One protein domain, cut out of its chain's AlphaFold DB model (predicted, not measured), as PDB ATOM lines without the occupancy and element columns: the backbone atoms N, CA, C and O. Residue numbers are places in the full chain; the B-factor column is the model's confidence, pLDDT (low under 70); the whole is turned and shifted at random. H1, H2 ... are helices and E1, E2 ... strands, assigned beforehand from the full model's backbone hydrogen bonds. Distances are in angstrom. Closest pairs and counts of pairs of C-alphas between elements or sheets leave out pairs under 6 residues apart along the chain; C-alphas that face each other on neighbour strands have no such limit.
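Overview. This is residues 26 to 154 of the 441 residues of an uncharacterized protein of Clostridiaceae bacterium (UniProt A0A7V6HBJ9). A long helix, H2, runs lengthwise under a meander of three long antiparallel strands, E5, E6 and E7, and a short strand pair, E1 and E4, packs on the same helix through E4 and on the long sheet near E5. A small, low-confidence hairpin, E2 and E3, makes one end of the long axis, and residues 26 to 45, with no named element, pass lengthwise on the side of the strands away from H2. The printed part has 129 residues with two named helices and seven named strands, in the order E1, H1, E2, E3, E4, H2, E5, E6, E7. The class is mixed, helices and strands, and the three sheets, E5 - E6 - E7, E1 - E4 and E2 - E3, are antiparallel. The whole is compact, with a radius of gyration of the C-alphas of 15.3 A, but elongated in outline, spanning 51 by 26 by 25 A.

Arrangement. E1, residues 46 to 50, and E4, residues 74 to 78, are antiparallel neighbours at 149 degrees, with N 47 and O 77 within hydrogen-bond range at 2.9 A. H1, residues 51 to 54, is close to but not clearly touching H2, residues 83 to 108; their closest C-alphas are those of Ile 51 and Glu 96, 7.0 A apart. E2, residues 59 to 63, and E3, residues 66 to 69, form an antiparallel hairpin at 155 degrees, with N 62 and O 66 at 3.1 A. The closest C-alphas of E2 and H2 are those of Val 62 and Val 107, 6.8 A apart. E3 and H2 are only just apart, with their closest C-alphas at 8.1 A. The closest C-alphas of E4 and H2 are those of Arg 77 and Asn 89, 5.8 A apart. H2 has each O i to N i+4 pair within hydrogen-bond range, while H1 is too short for such a pair and has its one O i to N i+3 pair within range. E5, residues 116 to 123, E6, residues 127 to 136, and E7, residues 140 to 149, form a meander, each strand the antiparallel neighbour of the one before. N 120 and O 131 are 2.9 A apart in the hairpin of E5 and E6, and N 134 and O 142 are 2.9 A apart in the hairpin of E6 and E7. H2 is on this sheet at a height over the sheet of 9.7 A, over E5, E6 and E7, and runs along the strands, at 22 degrees to E7 on the local plane; these are two layers, a helix on one face of a sheet. The sheet E5 E6 E7 and the sheet E1 E4 form a sandwich, two sheets face to face, 9.8 A centre to centre with best planes 26 degrees apart. The closest C-alphas of E4 and E5 are those of His 74 and Glu 118, 5.1 A apart.

Along the chain. E1 begins at C-alpha 46, (29.377, -40.116, -34.869), and is 12.9 A long. H1 measures 5.7 A, E2 11.7 A, E3 9.3 A and E4 13.2 A. H2 runs 37.6 A from C-alpha 83 at (16.888, -35.172, -42.886). E5 is 23.9 A long, E6 29.3 A and E7 30.4 A, ending at C-alpha 149, (22.292, -28.596, -34.440).

Size, cuts and confidence. The two C-alphas farthest apart are those of Asp 64 and Thr 152, at 51.1 A. The printed part has no cut. The link H2 to E5 is short, with 7 residues between them; the other links between named elements are tight. The mean pLDDT of the printed part is 80.4, and residues 26 to 35, 55 to 72 and 112 are under 70.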
ATOM      1  N   PHE A  26      55.160 -38.297 -50.294       31.66
ATOM      2  CA  PHE A  26      54.379 -38.501 -49.079       31.66
ATOM      3  C   PHE A  26      54.209 -40.011 -48.902       31.66
ATOM      4  O   PHE A  26      53.266 -40.606 -49.417       31.66
ATOM      5  N   THR A  27      55.134 -40.651 -48.193       33.66
ATOM      6  CA  THR A  27      54.779 -41.815 -47.390       33.66
ATOM      7  C   THR A  27      53.931 -41.276 -46.245       33.66
ATOM      8  O   THR A  27      54.451 -40.728 -45.272       33.66
ATOM      9  N   VAL A  28      52.606 -41.355 -46.393       36.19
ATOM     10  CA  VAL A  28      51.669 -41.093 -45.297       36.19
ATOM     11  C   VAL A  28      51.891 -42.208 -44.278       36.19
ATOM     12  O   VAL A  28      51.387 -43.314 -44.399       36.19
ATOM     13  N   THR A  29      52.770 -41.961 -43.314       35.22
ATOM     14  CA  THR A  29      52.883 -42.794 -42.120       35.22
ATOM     15  C   THR A  29      52.617 -41.889 -40.925       35.22
ATOM     16  O   THR A  29      53.481 -41.178 -40.420       35.22
ATOM     17  N   GLY A  30      51.337 -41.878 -40.572       38.09
ATOM     18  CA  GLY A  30      50.728 -41.372 -39.339       38.09
ATOM     19  C   GLY A  30      49.514 -42.250 -39.008       38.09
ATOM     20  O   GLY A  30      48.478 -41.772 -38.571       38.09
ATOM     21  N   LEU A  31      49.626 -43.539 -39.352       42.88
ATOM     22  CA  LEU A  31      48.570 -44.545 -39.329       42.88
ATOM     23  C   LEU A  31      48.084 -44.749 -37.893       42.88
ATOM     24  O   LEU A  31      48.811 -45.307 -37.071       42.88
ATOM     25  N   THR A  32      46.845 -44.366 -37.611       41.59
ATOM     26  CA  THR A  32      46.110 -44.937 -36.482       41.59
ATOM     27  C   THR A  32      45.043 -45.859 -37.054       41.59
ATOM     28  O   THR A  32      44.326 -45.465 -37.966       41.59
ATOM     29  N   ASP A  33      44.922 -47.080 -36.532       48.69
ATOM     30  CA  ASP A  33      43.852 -48.037 -36.878       48.69
ATOM     31  C   ASP A  33      42.444 -47.541 -36.437       48.69
ATOM     32  O   ASP A  33      41.487 -48.324 -36.351       48.69
ATOM     33  N   GLU A  34      42.296 -46.264 -36.065       60.84
ATOM     34  CA  GLU A  34      41.214 -45.782 -35.216       60.84
ATOM     35  C   GLU A  34      40.609 -44.454 -35.685       60.84
ATOM     36  O   GLU A  34      41.203 -43.398 -35.523       60.84
ATOM     37  N   GLY A  35      39.342 -44.509 -36.111       68.81
ATOM     38  CA  GLY A  35      38.387 -43.425 -35.883       68.81
ATOM     39  C   GLY A  35      38.685 -42.087 -36.577       68.81
ATOM     40  O   GLY A  35      39.332 -42.048 -37.620       68.81
ATOM     41  N   PRO A  36      38.122 -40.982 -36.060       83.06
ATOM     42  CA  PRO A  36      38.412 -39.646 -36.572       83.06
ATOM     43  C   PRO A  36      39.864 -39.235 -36.298       83.06
ATOM     44  O   PRO A  36      40.477 -39.701 -35.338       83.06
ATOM     45  N   LEU A  37      40.378 -38.284 -37.083       83.81
ATOM     46  CA  LEU A  37      41.729 -37.749 -36.918       83.81
ATOM     47  C   LEU A  37      41.973 -37.157 -35.517       83.81
ATOM     48  O   LEU A  37      41.035 -36.617 -34.904       83.81
ATOM     49  N   PRO A  38      43.238 -37.162 -35.048       78.06
ATOM     50  CA  PRO A  38      43.622 -36.582 -33.771       78.06
ATOM     51  C   PRO A  38      43.107 -35.156 -33.565       78.06
ATOM     52  O   PRO A  38      43.126 -34.293 -34.445       78.06
ATOM     53  N   GLY A  39      42.632 -34.914 -32.346       81.94
ATOM     54  CA  GLY A  39      42.002 -33.660 -31.952       81.94
ATOM     55  C   GLY A  39      40.500 -33.584 -32.177       81.94
ATOM     56  O   GLY A  39      39.883 -32.636 -31.701       81.94
ATOM     57  N   SER A  40      39.902 -34.589 -32.811       89.56
ATOM     58  CA  SER A  40      38.450 -34.713 -32.893       89.56
ATOM     59  C   SER A  40      37.802 -34.973 -31.532       89.56
ATOM     60  O   SER A  40      38.383 -35.602 -30.647       89.56
ATOM     61  N   SER A  41      36.565 -34.508 -31.372       88.62
ATOM     62  CA  SER A  41      35.753 -34.758 -30.183       88.62
ATOM     63  C   SER A  41      35.425 -36.245 -30.044       88.62
ATOM     64  O   SER A  41      34.963 -36.883 -30.992       88.62
ATOM     65  N   GLN A  42      35.595 -36.792 -28.839       86.38
ATOM     66  CA  GLN A  42      35.122 -38.137 -28.518       86.38
ATOM     67  C   GLN A  42      33.614 -38.093 -28.268       86.38
ATOM     68  O   GLN A  42      33.158 -37.610 -27.232       86.38
ATOM     69  N   THR A  43      32.829 -38.594 -29.219       89.19
ATOM     70  CA  THR A  43      31.365 -38.528 -29.158       89.19
ATOM     71  C   THR A  43      30.709 -39.826 -29.618       89.19
ATOM     72  O   THR A  43      31.236 -40.549 -30.456       89.19
ATOM     73  N   ALA A  44      29.528 -40.112 -29.069       90.81
ATOM     74  CA  ALA A  44      28.658 -41.188 -29.542       90.81
ATOM     75  C   ALA A  44      27.755 -40.749 -30.713       90.81
ATOM     76  O   ALA A  44      27.048 -41.581 -31.282       90.81
ATOM     77  N   SER A  45      27.752 -39.457 -31.057       93.94
ATOM     78  CA  SER A  45      26.947 -38.877 -32.141       93.94
ATOM     79  C   SER A  45      27.476 -39.226 -33.536       93.94
ATOM     80  O   SER A  45      26.764 -39.045 -34.525       93.94
ATOM     81  N   VAL A  46      28.716 -39.713 -33.625       94.75
ATOM     82  CA  VAL A  46      29.377 -40.116 -34.869       94.75
ATOM     83  C   VAL A  46      30.021 -41.481 -34.664       94.75
ATOM     84  O   VAL A  46      30.710 -41.700 -33.670       94.75
ATOM     85  N   SER A  47      29.800 -42.397 -35.602       92.94
ATOM     86  CA  SER A  47      30.471 -43.694 -35.646       92.94
ATOM     87  C   SER A  47      31.420 -43.786 -36.840       92.94
ATOM     88  O   SER A  47      31.190 -43.195 -37.898       92.94
ATOM     89  N   ASP A  48      32.507 -44.528 -36.649       90.50
ATOM     90  CA  ASP A  48      33.518 -44.772 -37.670       90.50
ATOM     91  C   ASP A  48      33.098 -45.913 -38.600       90.50
ATOM     92  O   ASP A  48      32.779 -47.013 -38.135       90.50
ATOM     93  N   ARG A  49      33.132 -45.686 -39.918       87.38
ATOM     94  CA  ARG A  49      33.063 -46.773 -40.898       87.38
ATOM     95  C   ARG A  49      34.451 -47.082 -41.412       87.38
ATOM     96  O   ARG A  49      35.010 -46.356 -42.232       87.38
ATOM     97  N   ARG A  50      34.949 -48.228 -40.966       82.38
ATOM     98  CA  ARG A  50      36.213 -48.828 -41.388       82.38
ATOM     99  C   ARG A  50      36.025 -49.526 -42.723       82.38
ATOM    100  O   ARG A  50      35.878 -50.744 -42.798       82.38
ATOM    101  N   ILE A  51      35.980 -48.744 -43.796       78.88
ATOM    102  CA  ILE A  51      35.785 -49.267 -45.157       78.88
ATOM    103  C   ILE A  51      36.904 -50.255 -45.509       78.88
ATOM    104  O   ILE A  51      36.680 -51.236 -46.218       78.88
ATOM    105  N   TRP A  52      38.094 -50.041 -44.951       71.81
ATOM    106  CA  TRP A  52      39.254 -50.903 -45.120       71.81
ATOM    107  C   TRP A  52      39.020 -52.367 -44.723       71.81
ATOM    108  O   TRP A  52      39.610 -53.255 -45.335       71.81
ATOM    109  N   GLU A  53      38.104 -52.656 -43.786       74.19
ATOM    110  CA  GLU A  53      37.743 -54.033 -43.399       74.19
ATOM    111  C   GLU A  53      37.079 -54.818 -44.545       74.19
ATOM    112  O   GLU A  53      37.017 -56.050 -44.522       74.19
ATOM    113  N   GLN A  54      36.580 -54.119 -45.567       74.50
ATOM    114  CA  GLN A  54      35.964 -54.721 -46.750       74.50
ATOM    115  C   GLN A  54      36.996 -55.115 -47.818       74.50
ATOM    116  O   GLN A  54      36.645 -55.747 -48.820       74.50
ATOM    117  N   VAL A  55      38.269 -54.768 -47.617       68.69
ATOM    118  CA  VAL A  55      39.372 -55.084 -48.524       68.69
ATOM    119  C   VAL A  55      40.098 -56.336 -48.022       68.69
ATOM    120  O   VAL A  55      40.418 -56.466 -46.847       68.69
ATOM    121  N   ALA A  56      40.340 -57.297 -48.919       56.47
ATOM    122  CA  ALA A  56      40.806 -58.640 -48.551       56.47
ATOM    123  C   ALA A  56      42.227 -58.693 -47.950       56.47
ATOM    124  O   ALA A  56      42.550 -59.669 -47.272       56.47
ATOM    125  N   GLU A  57      43.058 -57.672 -48.179       58.47
ATOM    126  CA  GLU A  57      44.381 -57.510 -47.568       58.47
ATOM    127  C   GLU A  57      44.629 -56.013 -47.308       58.47
ATOM    128  O   GLU A  57      44.567 -55.228 -48.255       58.47
ATOM    129  N   PRO A  58      44.894 -55.587 -46.061       54.62
ATOM    130  CA  PRO A  58      44.950 -54.165 -45.729       54.62
ATOM    131  C   PRO A  58      46.266 -53.473 -46.138       54.62
ATOM    132  O   PRO A  58      46.372 -52.252 -46.075       54.62
ATOM    133  N   LEU A  59      47.260 -54.242 -46.595       54.75
ATOM    134  CA  LEU A  59      48.498 -53.748 -47.193       54.75
ATOM    135  C   LEU A  59      48.735 -54.501 -48.496       54.75
ATOM    136  O   LEU A  59      49.099 -55.676 -48.472       54.75
ATOM    137  N   VAL A  60      48.549 -53.824 -49.627       56.09
ATOM    138  CA  VAL A  60      48.894 -54.387 -50.935       56.09
ATOM    139  C   VAL A  60      50.182 -53.717 -51.421       56.09
ATOM    140  O   VAL A  60      50.189 -52.503 -51.646       56.09
ATOM    141  N   PRO A  61      51.290 -54.465 -51.575       53.41
ATOM    142  CA  PRO A  61      52.486 -53.938 -52.211       53.41
ATOM    143  C   PRO A  61      52.195 -53.702 -53.694       53.41
ATOM    144  O   PRO A  61      51.870 -54.635 -54.426       53.41
ATOM    145  N   VAL A  62      52.316 -52.449 -54.130       51.41
ATOM    146  CA  VAL A  62      52.164 -52.059 -55.543       51.41
ATOM    147  C   VAL A  62      53.524 -52.011 -56.233       51.41
ATOM    148  O   VAL A  62      53.662 -52.309 -57.419       51.41
ATOM    149  N   THR A  63      54.566 -51.633 -55.497       51.59
ATOM    150  CA  THR A  63      55.949 -51.635 -55.986       51.59
ATOM    151  C   THR A  63      56.901 -52.038 -54.863       51.59
ATOM    152  O   THR A  63      56.495 -52.082 -53.702       51.59
ATOM    153  N   ASP A  64      58.167 -52.302 -55.201       46.94
ATOM    154  CA  ASP A  64      59.220 -52.613 -54.221       46.94
ATOM    155  C   ASP A  64      59.407 -51.493 -53.171       46.94
ATOM    156  O   ASP A  64      59.878 -51.770 -52.070       46.94
ATOM    157  N   ASP A  65      58.979 -50.261 -53.488       44.81
ATOM    158  CA  ASP A  65      59.159 -49.061 -52.661       44.81
ATOM    159  C   ASP A  65      57.843 -48.502 -52.072       44.81
ATOM    160  O   ASP A  65      57.888 -47.560 -51.286       44.81
ATOM    161  N   TRP A  66      56.670 -49.048 -52.438       44.84
ATOM    162  CA  TRP A  66      55.368 -48.490 -52.032       44.84
ATOM    163  C   TRP A  66      54.342 -49.553 -51.644       44.84
ATOM    164  O   TRP A  66      54.036 -50.478 -52.407       44.84
ATOM    165  N   THR A  67      53.737 -49.337 -50.478       53.75
ATOM    166  CA  THR A  67      52.551 -50.057 -50.008       53.75
ATOM    167  C   THR A  67      51.362 -49.108 -50.030       53.75
ATOM    168  O   THR A  67      51.459 -47.986 -49.543       53.75
ATOM    169  N   ILE A  68      50.249 -49.546 -50.620       55.34
ATOM    170  CA  ILE A  68      48.967 -48.868 -50.423       55.34
ATOM    171  C   ILE A  68      48.448 -49.323 -49.057       55.34
ATOM    172  O   ILE A  68      48.192 -50.517 -48.869       55.34
ATOM    173  N   SER A  69      48.301 -48.386 -48.121       53.81
ATOM    174  CA  SER A  69      47.631 -48.643 -46.850       53.81
ATOM    175  C   SER A  69      46.124 -48.564 -47.064       53.81
ATOM    176  O   SER A  69      45.579 -47.496 -47.324       53.81
ATOM    177  N   ALA A  70      45.429 -49.700 -46.992       51.38
ATOM    178  CA  ALA A  70      43.970 -49.695 -47.007       51.38
ATOM    179  C   ALA A  70      43.404 -49.075 -45.726       51.38
ATOM    180  O   ALA A  70      42.286 -48.582 -45.773       51.38
ATOM    181  N   TYR A  71      44.169 -49.078 -44.621       50.88
ATOM    182  CA  TYR A  71      43.766 -48.605 -43.287       50.88
ATOM    183  C   TYR A  71      43.346 -47.127 -43.236       50.88
ATOM    184  O   TYR A  71      42.890 -46.664 -42.208       50.88
ATOM    185  N   GLU A  72      43.456 -46.395 -44.339       61.69
ATOM    186  CA  GLU A  72      43.160 -44.965 -44.445       61.69
ATOM    187  C   GLU A  72      41.795 -44.699 -45.111       61.69
ATOM    188  O   GLU A  72      41.549 -43.616 -45.630       61.69
ATOM    189  N   LEU A  73      40.904 -45.696 -45.172       76.81
ATOM    190  CA  LEU A  73      39.544 -45.537 -45.699       76.81
ATOM    191  C   LEU A  73      38.538 -45.436 -44.549       76.81
ATOM    192  O   LEU A  73      37.855 -46.406 -44.204       76.81
ATOM    193  N   HIS A  74      38.467 -44.243 -43.970       84.38
ATOM    194  CA  HIS A  74      37.591 -43.897 -42.862       84.38
ATOM    195  C   HIS A  74      36.524 -42.907 -43.317       84.38
ATOM    196  O   HIS A  74      36.817 -41.823 -43.822       84.38
ATOM    197  N   VAL A  75      35.254 -43.270 -43.135       90.94
ATOM    198  CA  VAL A  75      34.127 -42.391 -43.464       90.94
ATOM    199  C   VAL A  75      33.153 -42.348 -42.289       90.94
ATOM    200  O   VAL A  75      32.733 -43.397 -41.797       90.94
ATOM    201  N   PRO A  76      32.732 -41.160 -41.833       94.88
ATOM    202  CA  PRO A  76      31.855 -41.057 -40.682       94.88
ATOM    203  C   PRO A  76      30.436 -41.516 -41.009       94.88
ATOM    204  O   PRO A  76      29.966 -41.492 -42.155       94.88
ATOM    205  N   ARG A  77      29.715 -41.882 -39.957       95.38
ATOM    206  CA  ARG A  77      28.264 -42.010 -39.952       95.38
ATOM    207  C   ARG A  77      27.703 -41.190 -38.798       95.38
ATOM    208  O   ARG A  77      28.090 -41.383 -37.651       95.38
ATOM    209  N   ILE A  78      26.780 -40.289 -39.103       96.81
ATOM    210  CA  ILE A  78      26.111 -39.456 -38.101       96.81
ATOM    211  C   ILE A  78      24.934 -40.236 -37.514       96.81
ATOM    212  O   ILE A  78      24.069 -40.705 -38.256       96.81
ATOM    213  N   GLU A  79      24.890 -40.357 -36.189       96.06
ATOM    214  CA  GLU A  79      23.851 -41.086 -35.445       96.06
ATOM    215  C   GLU A  79      22.687 -40.184 -34.996       96.06
ATOM    216  O   GLU A  79      21.683 -40.664 -34.459       96.06
ATOM    217  N   LEU A  80      22.793 -38.873 -35.232       93.81
ATOM    218  CA  LEU A  80      21.716 -37.924 -34.969       93.81
ATOM    219  C   LEU A  80      20.507 -38.168 -35.894       93.81
ATOM    220  O   LEU A  80      20.669 -38.531 -37.062       93.81
ATOM    221  N   PRO A  81      19.272 -37.946 -35.405       89.69
ATOM    222  CA  PRO A  81      18.086 -37.978 -36.252       89.69
ATOM    223  C   PRO A  81      18.036 -36.750 -37.170       89.69
ATOM    224  O   PRO A  81      18.597 -35.716 -36.844       89.69
ATOM    225  N   GLY A  82      17.280 -36.818 -38.266       91.12
ATOM    226  CA  GLY A  82      16.974 -35.654 -39.106       91.12
ATOM    227  C   GLY A  82      17.366 -35.836 -40.567       91.12
ATOM    228  O   GLY A  82      18.210 -36.665 -40.906       91.12
ATOM    229  N   ASP A  83      16.725 -35.051 -41.433       95.00
ATOM    230  CA  ASP A  83      16.888 -35.172 -42.886       95.00
ATOM    231  C   ASP A  83      18.326 -34.846 -43.317       95.00
ATOM    232  O   ASP A  83      18.886 -35.555 -44.142       95.00
ATOM    233  N   ALA A  84      18.975 -33.858 -42.690       95.06
ATOM    234  CA  ALA A  84      20.355 -33.490 -43.016       95.06
ATOM    235  C   ALA A  84      21.366 -34.598 -42.669       95.06
ATOM    236  O   ALA A  84      22.239 -34.909 -43.477       95.06
ATOM    237  N   ALA A  85      21.230 -35.226 -41.496       95.12
ATOM    238  CA  ALA A  85      22.054 -36.375 -41.117       95.12
ATOM    239  C   ALA A  85      21.804 -37.579 -42.043       95.12
ATOM    240  O   ALA A  85      22.747 -38.255 -42.456       95.12
ATOM    241  N   PHE A  86      20.541 -37.829 -42.409       95.25
ATOM    242  CA  PHE A  86      20.177 -38.875 -43.365       95.25
ATOM    243  C   PHE A  86      20.798 -38.634 -44.747       95.25
ATOM    244  O   PHE A  86      21.422 -39.540 -45.297       95.25
ATOM    245  N   ASP A  87      20.665 -37.421 -45.283       96.62
ATOM    246  CA  ASP A  87      21.181 -37.045 -46.600       96.62
ATOM    247  C   ASP A  87      22.713 -37.107 -46.642       96.62
ATOM    248  O   ASP A  87      23.283 -37.631 -47.601       96.62
ATOM    249  N   PHE A  88      23.386 -36.644 -45.582       96.56
ATOM    250  CA  PHE A  88      24.837 -36.761 -45.454       96.56
ATOM    251  C   PHE A  88      25.279 -38.228 -45.445       96.56
ATOM    252  O   PHE A  88      26.123 -38.620 -46.250       96.56
ATOM    253  N   ASN A  89      24.663 -39.066 -44.605       97.00
ATOM    254  CA  ASN A  89      24.980 -40.493 -44.537       97.00
ATOM    255  C   ASN A  89      24.752 -41.197 -45.884       97.00
ATOM    256  O   ASN A  89      25.608 -41.967 -46.314       97.00
ATOM    257  N   ALA A  90      23.655 -40.889 -46.580       97.06
ATOM    258  CA  ALA A  90      23.378 -41.429 -47.909       97.06
ATOM    259  C   ALA A  90      24.428 -40.992 -48.948       97.06
ATOM    260  O   ALA A  90      24.816 -41.784 -49.806       97.06
ATOM    261  N   GLY A  91      24.913 -39.749 -48.873       97.00
ATOM    262  CA  GLY A  91      26.033 -39.278 -49.694       97.00
ATOM    263  C   GLY A  91      27.326 -40.037 -49.396       97.00
ATOM    264  O   GLY A  91      28.037 -40.443 -50.313       97.00
ATOM    265  N   MET A  92      27.592 -40.296 -48.120       96.31
ATOM    266  CA  MET A  92      28.755 -41.057 -47.687       96.31
ATOM    267  C   MET A  92      28.682 -42.549 -48.071       96.31
ATOM    268  O   MET A  92      29.715 -43.140 -48.359       96.31
ATOM    269  N   ASP A  93      27.491 -43.153 -48.171       94.75
ATOM    270  CA  ASP A  93      27.317 -44.517 -48.715       94.75
ATOM    271  C   ASP A  93      27.719 -44.599 -50.203       94.75
ATOM    272  O   ASP A  93      28.284 -45.594 -50.671       94.75
ATOM    273  N   VAL A  94      27.436 -43.537 -50.967       95.81
ATOM    274  CA  VAL A  94      27.886 -43.422 -52.362       95.81
ATOM    275  C   VAL A  94      29.400 -43.239 -52.415       95.81
ATOM    276  O   VAL A  94      30.062 -43.939 -53.178       95.81
ATOM    277  N   LEU A  95      29.948 -42.353 -51.576       94.62
ATOM    278  CA  LEU A  95      31.390 -42.123 -51.486       94.62
ATOM    279  C   LEU A  95      32.150 -43.407 -51.130       94.62
ATOM    280  O   LEU A  95      33.152 -43.713 -51.763       94.62
ATOM    281  N   GLU A  96      31.649 -44.192 -50.177       91.94
ATOM    282  CA  GLU A  96      32.210 -45.494 -49.804       91.94
ATOM    283  C   GLU A  96      32.296 -46.444 -51.008       91.94
ATOM    284  O   GLU A  96      33.325 -47.085 -51.235       91.94
ATOM    285  N   THR A  97      31.246 -46.485 -51.831       91.62
ATOM    286  CA  THR A  97      31.234 -47.294 -53.058       91.62
ATOM    287  C   THR A  97      32.290 -46.817 -54.061       91.62
ATOM    288  O   THR A  97      32.996 -47.640 -54.652       91.62
ATOM    289  N   ASP A  98      32.412 -45.501 -54.251       92.31
ATOM    290  CA  ASP A  98      33.377 -44.905 -55.178       92.31
ATOM    291  C   ASP A  98      34.825 -45.124 -54.701       92.31
ATOM    292  O   ASP A  98      35.675 -45.539 -55.492       92.31
ATOM    293  N   LEU A  99      35.093 -44.945 -53.401       89.25
ATOM    294  CA  LEU A  99      36.391 -45.200 -52.769       89.25
ATOM    295  C   LEU A  99      36.826 -46.656 -52.944       89.25
ATOM    296  O   LEU A  99      37.943 -46.909 -53.390       89.25
ATOM    297  N   LEU A 100      35.944 -47.617 -52.655       87.31
ATOM    298  CA  LEU A 100      36.237 -49.043 -52.831       87.31
ATOM    299  C   LEU A 100      36.539 -49.391 -54.291       87.31
ATOM    300  O   LEU A 100      37.476 -50.142 -54.571       87.31
ATOM    301  N   SER A 101      35.756 -48.849 -55.225       88.56
ATOM    302  CA  SER A 101      35.969 -49.074 -56.655       88.56
ATOM    303  C   SER A 101      37.317 -48.520 -57.115       88.56
ATOM    304  O   SER A 101      38.051 -49.197 -57.837       88.56
ATOM    305  N   GLU A 102      37.649 -47.295 -56.714       87.56
ATOM    306  CA  GLU A 102      38.885 -46.636 -57.121       87.56
ATOM    307  C   GLU A 102      40.109 -47.278 -56.458       87.56
ATOM    308  O   GLU A 102      41.117 -47.515 -57.120       87.56
ATOM    309  N   PHE A 103      39.994 -47.684 -55.193       84.06
ATOM    310  CA  PHE A 103      41.019 -48.461 -54.503       84.06
ATOM    311  C   PHE A 103      41.318 -49.776 -55.238       84.06
ATOM    312  O   PHE A 103      42.473 -50.091 -55.532       84.06
ATOM    313  N   GLN A 104      40.278 -50.534 -55.609       82.25
ATOM    314  CA  GLN A 104      40.429 -51.771 -56.383       82.25
ATOM    315  C   GLN A 104      41.060 -51.528 -57.759       82.25
ATOM    316  O   GLN A 104      41.851 -52.355 -58.227       82.25
ATOM    317  N   ALA A 105      40.731 -50.409 -58.409       84.31
ATOM    318  CA  ALA A 105      41.351 -50.011 -59.666       84.31
ATOM    319  C   ALA A 105      42.844 -49.715 -59.477       84.31
ATOM    320  O   ALA A 105      43.655 -50.242 -60.237       84.31
ATOM    321  N   SER A 106      43.223 -48.967 -58.438       80.31
ATOM    322  CA  SER A 106      44.625 -48.661 -58.130       80.31
ATOM    323  C   SER A 106      45.449 -49.921 -57.872       80.31
ATOM    324  O   SER A 106      46.543 -50.054 -58.424       80.31
ATOM    325  N   VAL A 107      44.891 -50.900 -57.155       77.00
ATOM    326  CA  VAL A 107      45.516 -52.220 -56.975       77.00
ATOM    327  C   VAL A 107      45.637 -52.978 -58.303       77.00
ATOM    328  O   VAL A 107      46.711 -53.463 -58.651       77.00
ATOM    329  N   THR A 108      44.552 -53.078 -59.074       81.69
ATOM    330  CA  THR A 108      44.517 -53.878 -60.315       81.69
ATOM    331  C   THR A 108      45.418 -53.303 -61.410       81.69
ATOM    332  O   THR A 108      46.023 -54.047 -62.182       81.69
ATOM    333  N   GLU A 109      45.495 -51.979 -61.497       82.50
ATOM    334  CA  GLU A 109      46.274 -51.251 -62.500       82.50
ATOM    335  C   GLU A 109      47.706 -50.949 -62.047       82.50
ATOM    336  O   GLU A 109      48.481 -50.376 -62.814       82.50
ATOM    337  N   ASN A 110      48.071 -51.360 -60.830       76.62
ATOM    338  CA  ASN A 110      49.378 -51.121 -60.231       76.62
ATOM    339  C   ASN A 110      49.743 -49.626 -60.161       76.62
ATOM    340  O   ASN A 110      50.854 -49.220 -60.524       76.62
ATOM    341  N   ARG A 111      48.777 -48.796 -59.749       75.31
ATOM    342  CA  ARG A 111      48.958 -47.346 -59.617       75.31
ATOM    343  C   ARG A 111      49.731 -47.021 -58.345       75.31
ATOM    344  O   ARG A 111      49.429 -47.599 -57.308       75.31
ATOM    345  N   PRO A 112      50.664 -46.055 -58.394       67.62
ATOM    346  CA  PRO A 112      51.511 -45.722 -57.249       67.62
ATOM    347  C   PRO A 112      50.735 -45.165 -56.046       67.62
ATOM    348  O   PRO A 112      51.252 -45.208 -54.937       67.62
ATOM    349  N   TYR A 113      49.514 -44.667 -56.259       71.81
ATOM    350  CA  TYR A 113      48.679 -44.060 -55.229       71.81
ATOM    351  C   TYR A 113      47.267 -44.645 -55.272       71.81
ATOM    352  O   TYR A 113      46.735 -44.929 -56.350       71.81
ATOM    353  N   ALA A 114      46.665 -44.786 -54.096       76.50
ATOM    354  CA  ALA A 114      45.261 -45.136 -53.909       76.50
ATOM    355  C   ALA A 114      44.493 -43.932 -53.354       76.50
ATOM    356  O   ALA A 114      45.116 -42.978 -52.872       76.50
ATOM    357  N   PRO A 115      43.155 -43.950 -53.421       82.12
ATOM    358  CA  PRO A 115      42.372 -42.990 -52.679       82.12
ATOM    359  C   PRO A 115      42.476 -43.271 -51.177       82.12
ATOM    360  O   PRO A 115      42.580 -44.431 -50.769       82.12
ATOM    361  N   TYR A 116      42.376 -42.220 -50.374       81.06
ATOM    362  CA  TYR A 116      42.169 -42.332 -48.936       81.06
ATOM    363  C   TYR A 116      41.151 -41.297 -48.456       81.06
ATOM    364  O   TYR A 116      40.930 -40.275 -49.118       81.06
ATOM    365  N   ALA A 117      40.504 -41.587 -47.332       87.56
ATOM    366  CA  ALA A 117      39.483 -40.745 -46.734       87.56
ATOM    367  C   ALA A 117      39.648 -40.709 -45.216       87.56
ATOM    368  O   ALA A 117      39.777 -41.737 -44.560       87.56
ATOM    369  N   GLU A 118      39.598 -39.508 -44.672       88.00
ATOM    370  CA  GLU A 118      39.729 -39.238 -43.248       88.00
ATOM    371  C   GLU A 118      38.704 -38.182 -42.845       88.00
ATOM    372  O   GLU A 118      38.126 -37.493 -43.693       88.00
ATOM    373  N   TYR A 119      38.444 -38.050 -41.551       92.62
ATOM    374  CA  TYR A 119      37.491 -37.057 -41.081       92.62
ATOM    375  C   TYR A 119      37.845 -36.509 -39.711       92.62
ATOM    376  O   TYR A 119      38.471 -37.187 -38.896       92.62
ATOM    377  N   THR A 120      37.392 -35.286 -39.457       93.56
ATOM    378  CA  THR A 120      37.420 -34.674 -38.134       93.56
ATOM    379  C   THR A 120      36.010 -34.468 -37.589       93.56
ATOM    380  O   THR A 120      35.039 -34.379 -38.347       93.56
ATOM    381  N   VAL A 121      35.892 -34.429 -36.259       95.31
ATOM    382  CA  VAL A 121      34.620 -34.222 -35.549       95.31
ATOM    383  C   VAL A 121      34.776 -33.141 -34.488       95.31
ATOM    384  O   VAL A 121      35.704 -33.179 -33.685       95.31
ATOM    385  N   TYR A 122      33.815 -32.230 -34.427       95.75
ATOM    386  CA  TYR A 122      33.603 -31.320 -33.309       95.75
ATOM    387  C   TYR A 122      32.213 -31.542 -32.720       95.75
ATOM    388  O   TYR A 122      31.229 -31.535 -33.461       95.75
ATOM    389  N   ASP A 123      32.128 -31.731 -31.404       93.81
ATOM    390  CA  ASP A 123      30.869 -31.893 -30.678       93.81
ATOM    391  C   ASP A 123      30.958 -31.212 -29.301       93.81
ATOM    392  O   ASP A 123      31.686 -31.671 -28.421       93.81
ATOM    393  N   ASP A 124      30.203 -30.126 -29.111       91.81
ATOM    394  CA  ASP A 124      30.072 -29.416 -27.827       91.81
ATOM    395  C   ASP A 124      28.720 -29.669 -27.125       91.81
ATOM    396  O   ASP A 124      28.393 -29.034 -26.120       91.81
ATOM    397  N   GLY A 125      27.909 -30.592 -27.652       91.88
ATOM    398  CA  GLY A 125      26.548 -30.867 -27.188       91.88
ATOM    399  C   GLY A 125      25.458 -29.938 -27.748       91.88
ATOM    400  O   GLY A 125      24.272 -30.247 -27.605       91.88
ATOM    401  N   GLU A 126      25.811 -28.838 -28.417       93.25
ATOM    402  CA  GLU A 126      24.878 -27.915 -29.084       93.25
ATOM    403  C   GLU A 126      25.062 -27.914 -30.610       93.25
ATOM    404  O   GLU A 126      24.080 -27.831 -31.357       93.25
ATOM    405  N   ILE A 127      26.300 -28.044 -31.078       95.81
ATOM    406  CA  ILE A 127      26.713 -28.140 -32.474       95.81
ATOM    407  C   ILE A 127      27.478 -29.452 -32.658       95.81
ATOM    408  O   ILE A 127      28.382 -29.770 -31.892       95.81
ATOM    409  N   LEU A 128      27.131 -30.188 -33.713       97.38
ATOM    410  CA  LEU A 128      27.951 -31.268 -34.254       97.38
ATOM    411  C   LEU A 128      28.484 -30.823 -35.616       97.38
ATOM    412  O   LEU A 128      27.697 -30.517 -36.509       97.38
ATOM    413  N   SER A 129      29.798 -30.811 -35.802       97.75
ATOM    414  CA  SER A 129      30.430 -30.534 -37.093       97.75
ATOM    415  C   SER A 129      31.329 -31.694 -37.493       97.75
ATOM    416  O   SER A 129      32.083 -32.215 -36.675       97.75
ATOM    417  N   VAL A 130      31.222 -32.115 -38.749       97.50
ATOM    418  CA  VAL A 130      32.024 -33.189 -39.335       97.50
ATOM    419  C   VAL A 130      32.619 -32.678 -40.637       97.50
ATOM    420  O   VAL A 130      31.890 -32.185 -41.500       97.50
ATOM    421  N   LEU A 131      33.933 -32.819 -40.793       96.50
ATOM    422  CA  LEU A 131      34.639 -32.526 -42.035       96.50
ATOM    423  C   LEU A 131      35.260 -33.817 -42.551       96.50
ATOM    424  O   LEU A 131      36.181 -34.337 -41.934       96.50
ATOM    425  N   VAL A 132      34.784 -34.318 -43.689       95.50
ATOM    426  CA  VAL A 132      35.447 -35.429 -44.389       95.50
ATOM    427  C   VAL A 132      36.397 -34.854 -45.422       95.50
ATOM    428  O   VAL A 132      35.991 -34.003 -46.215       95.50
ATOM    429  N   ARG A 133      37.634 -35.341 -45.434       91.88
ATOM    430  CA  ARG A 133      38.650 -35.052 -46.440       91.88
ATOM    431  C   ARG A 133      38.923 -36.320 -47.229       91.88
ATOM    432  O   ARG A 133      39.168 -37.379 -46.660       91.88
ATOM    433  N   VAL A 134      38.894 -36.202 -48.548       90.06
ATOM    434  CA  VAL A 134      39.196 -37.303 -49.460       90.06
ATOM    435  C   VAL A 134      40.333 -36.881 -50.364       90.06
ATOM    436  O   VAL A 134      40.251 -35.833 -51.004       90.06
ATOM    437  N   ILE A 135      41.373 -37.704 -50.452       84.50
ATOM    438  CA  ILE A 135      42.407 -37.553 -51.471       84.50
ATOM    439  C   ILE A 135      42.252 -38.665 -52.486       84.50
ATOM    440  O   ILE A 135      42.337 -39.845 -52.160       84.50
ATOM    441  N   TRP A 136      42.099 -38.282 -53.746       84.88
ATOM    442  CA  TRP A 136      41.973 -39.217 -54.850       84.88
ATOM    443  C   TRP A 136      43.332 -39.440 -55.510       84.88
ATOM    444  O   TRP A 136      43.813 -38.579 -56.243       84.88
ATOM    445  N   ASN A 137      43.956 -40.594 -55.244       77.00
ATOM    446  CA  ASN A 137      45.208 -41.047 -55.873       77.00
ATOM    447  C   ASN A 137      46.348 -40.003 -55.864       77.00
ATOM    448  O   ASN A 137      47.123 -39.931 -56.815       77.00
ATOM    449  N   ALA A 138      46.432 -39.182 -54.812       73.12
ATOM    450  CA  ALA A 138      47.363 -38.052 -54.698       73.12
ATOM    451  C   ALA A 138      47.245 -36.980 -55.811       73.12
ATOM    452  O   ALA A 138      48.185 -36.220 -56.041       73.12
ATOM    453  N   GLU A 139      46.104 -36.897 -56.504       73.88
ATOM    454  CA  GLU A 139      45.890 -35.950 -57.606       73.88
ATOM    455  C   GLU A 139      45.014 -34.754 -57.222       73.88
ATOM    456  O   GLU A 139      45.313 -33.625 -57.613       73.88
ATOM    457  N   TRP A 140      43.921 -34.981 -56.492       80.31
ATOM    458  CA  TRP A 140      43.036 -33.908 -56.041       80.31
ATOM    459  C   TRP A 140      42.401 -34.230 -54.689       80.31
ATOM    460  O   TRP A 140      42.308 -35.391 -54.288       80.31
ATOM    461  N   ILE A 141      41.978 -33.171 -53.998       85.62
ATOM    462  CA  ILE A 141      41.410 -33.221 -52.652       85.62
ATOM    463  C   ILE A 141      39.971 -32.714 -52.713       85.62
ATOM    464  O   ILE A 141      39.699 -31.707 -53.369       85.62
ATOM    465  N   GLU A 142      39.066 -33.405 -52.033       90.06
ATOM    466  CA  GLU A 142      37.669 -33.008 -51.867       90.06
ATOM    467  C   GLU A 142      37.313 -32.942 -50.386       90.06
ATOM    468  O   GLU A 142      37.772 -33.770 -49.593       90.06
ATOM    469  N   TYR A 143      36.463 -31.979 -50.029       93.50
ATOM    470  CA  TYR A 143      35.948 -31.834 -48.675       93.50
ATOM    471  C   TYR A 143      34.425 -31.918 -48.640       93.50
ATOM    472  O   TYR A 143      33.721 -31.320 -49.460       93.50
ATOM    473  N   TYR A 144      33.914 -32.617 -47.630       94.88
ATOM    474  CA  TYR A 144      32.485 -32.780 -47.377       94.88
ATOM    475  C   TYR A 144      32.158 -32.313 -45.952       94.88
ATOM    476  O   TYR A 144      32.059 -33.142 -45.045       94.88
ATOM    477  N   PRO A 145      32.039 -30.990 -45.723       95.56
ATOM    478  CA  PRO A 145      31.626 -30.465 -44.432       95.56
ATOM    479  C   PRO A 145      30.123 -30.657 -44.212       95.56
ATOM    480  O   PRO A 145      29.312 -30.457 -45.121       95.56
ATOM    481  N   VAL A 146      29.743 -30.969 -42.979       96.56
ATOM    482  CA  VAL A 146      28.367 -30.858 -42.494       96.56
ATOM    483  C   VAL A 146      28.382 -30.327 -41.068       96.56
ATOM    484  O   VAL A 146      29.152 -30.780 -40.227       96.56
ATOM    485  N   THR A 147      27.525 -29.353 -40.786       97.50
ATOM    486  CA  THR A 147      27.351 -28.802 -39.441       97.50
ATOM    487  C   THR A 147      25.878 -28.859 -39.077       97.50
ATOM    488  O   THR A 147      25.020 -28.420 -39.843       97.50
ATOM    489  N   LEU A 148      25.580 -29.447 -37.925       97.12
ATOM    490  CA  LEU A 148      24.238 -29.762 -37.462       97.12
ATOM    491  C   LEU A 148      24.002 -29.163 -36.076       97.12
ATOM    492  O   LEU A 148      24.897 -29.130 -35.234       97.12
ATOM    493  N   ASP A 149      22.765 -28.758 -35.813       95.19
ATOM    494  CA  ASP A 149      22.292 -28.596 -34.440       95.19
ATOM    495  C   ASP A 149      22.201 -29.977 -33.782       95.19
ATOM    496  O   ASP A 149      21.526 -30.870 -34.296       95.19
ATOM    497  N   ASN A 150      22.862 -30.160 -32.643       91.69
ATOM    498  CA  ASN A 150      22.973 -31.471 -32.005       91.69
ATOM    499  C   ASN A 150      21.612 -31.987 -31.480       91.69
ATOM    500  O   ASN A 150      21.333 -33.186 -31.471       91.69
ATOM    501  N   LYS A 151      20.693 -31.087 -31.106       88.31
ATOM    502  CA  LYS A 151      19.379 -31.458 -30.553       88.31
ATOM    503  C   LYS A 151      18.387 -31.860 -31.632       88.31
ATOM    504  O   LYS A 151      17.546 -32.729 -31.390       88.31
ATOM    505  N   THR A 152      18.420 -31.195 -32.784       90.25
ATOM    506  CA  THR A 152      17.433 -31.404 -33.854       90.25
ATOM    507  C   THR A 152      17.985 -32.154 -35.063       90.25
ATOM    508  O   THR A 152      17.190 -32.562 -35.910       90.25
ATOM    509  N   GLY A 153      19.310 -32.283 -35.181       91.81
ATOM    510  CA  GLY A 153      20.019 -32.788 -36.361       91.81
ATOM    511  C   GLY A 153      19.714 -32.007 -37.640       91.81
ATOM    512  O   GLY A 153      19.809 -32.531 -38.749       91.81
ATOM    513  N   THR A 154      19.286 -30.750 -37.493       93.94
ATOM    514  CA  THR A 154      19.031 -29.844 -38.615       93.94
ATOM    515  C   THR A 154      20.342 -29.222 -39.071       93.94
ATOM    516  O   THR A 154      21.146 -28.826 -38.229       93.94
TER     517      THR A 154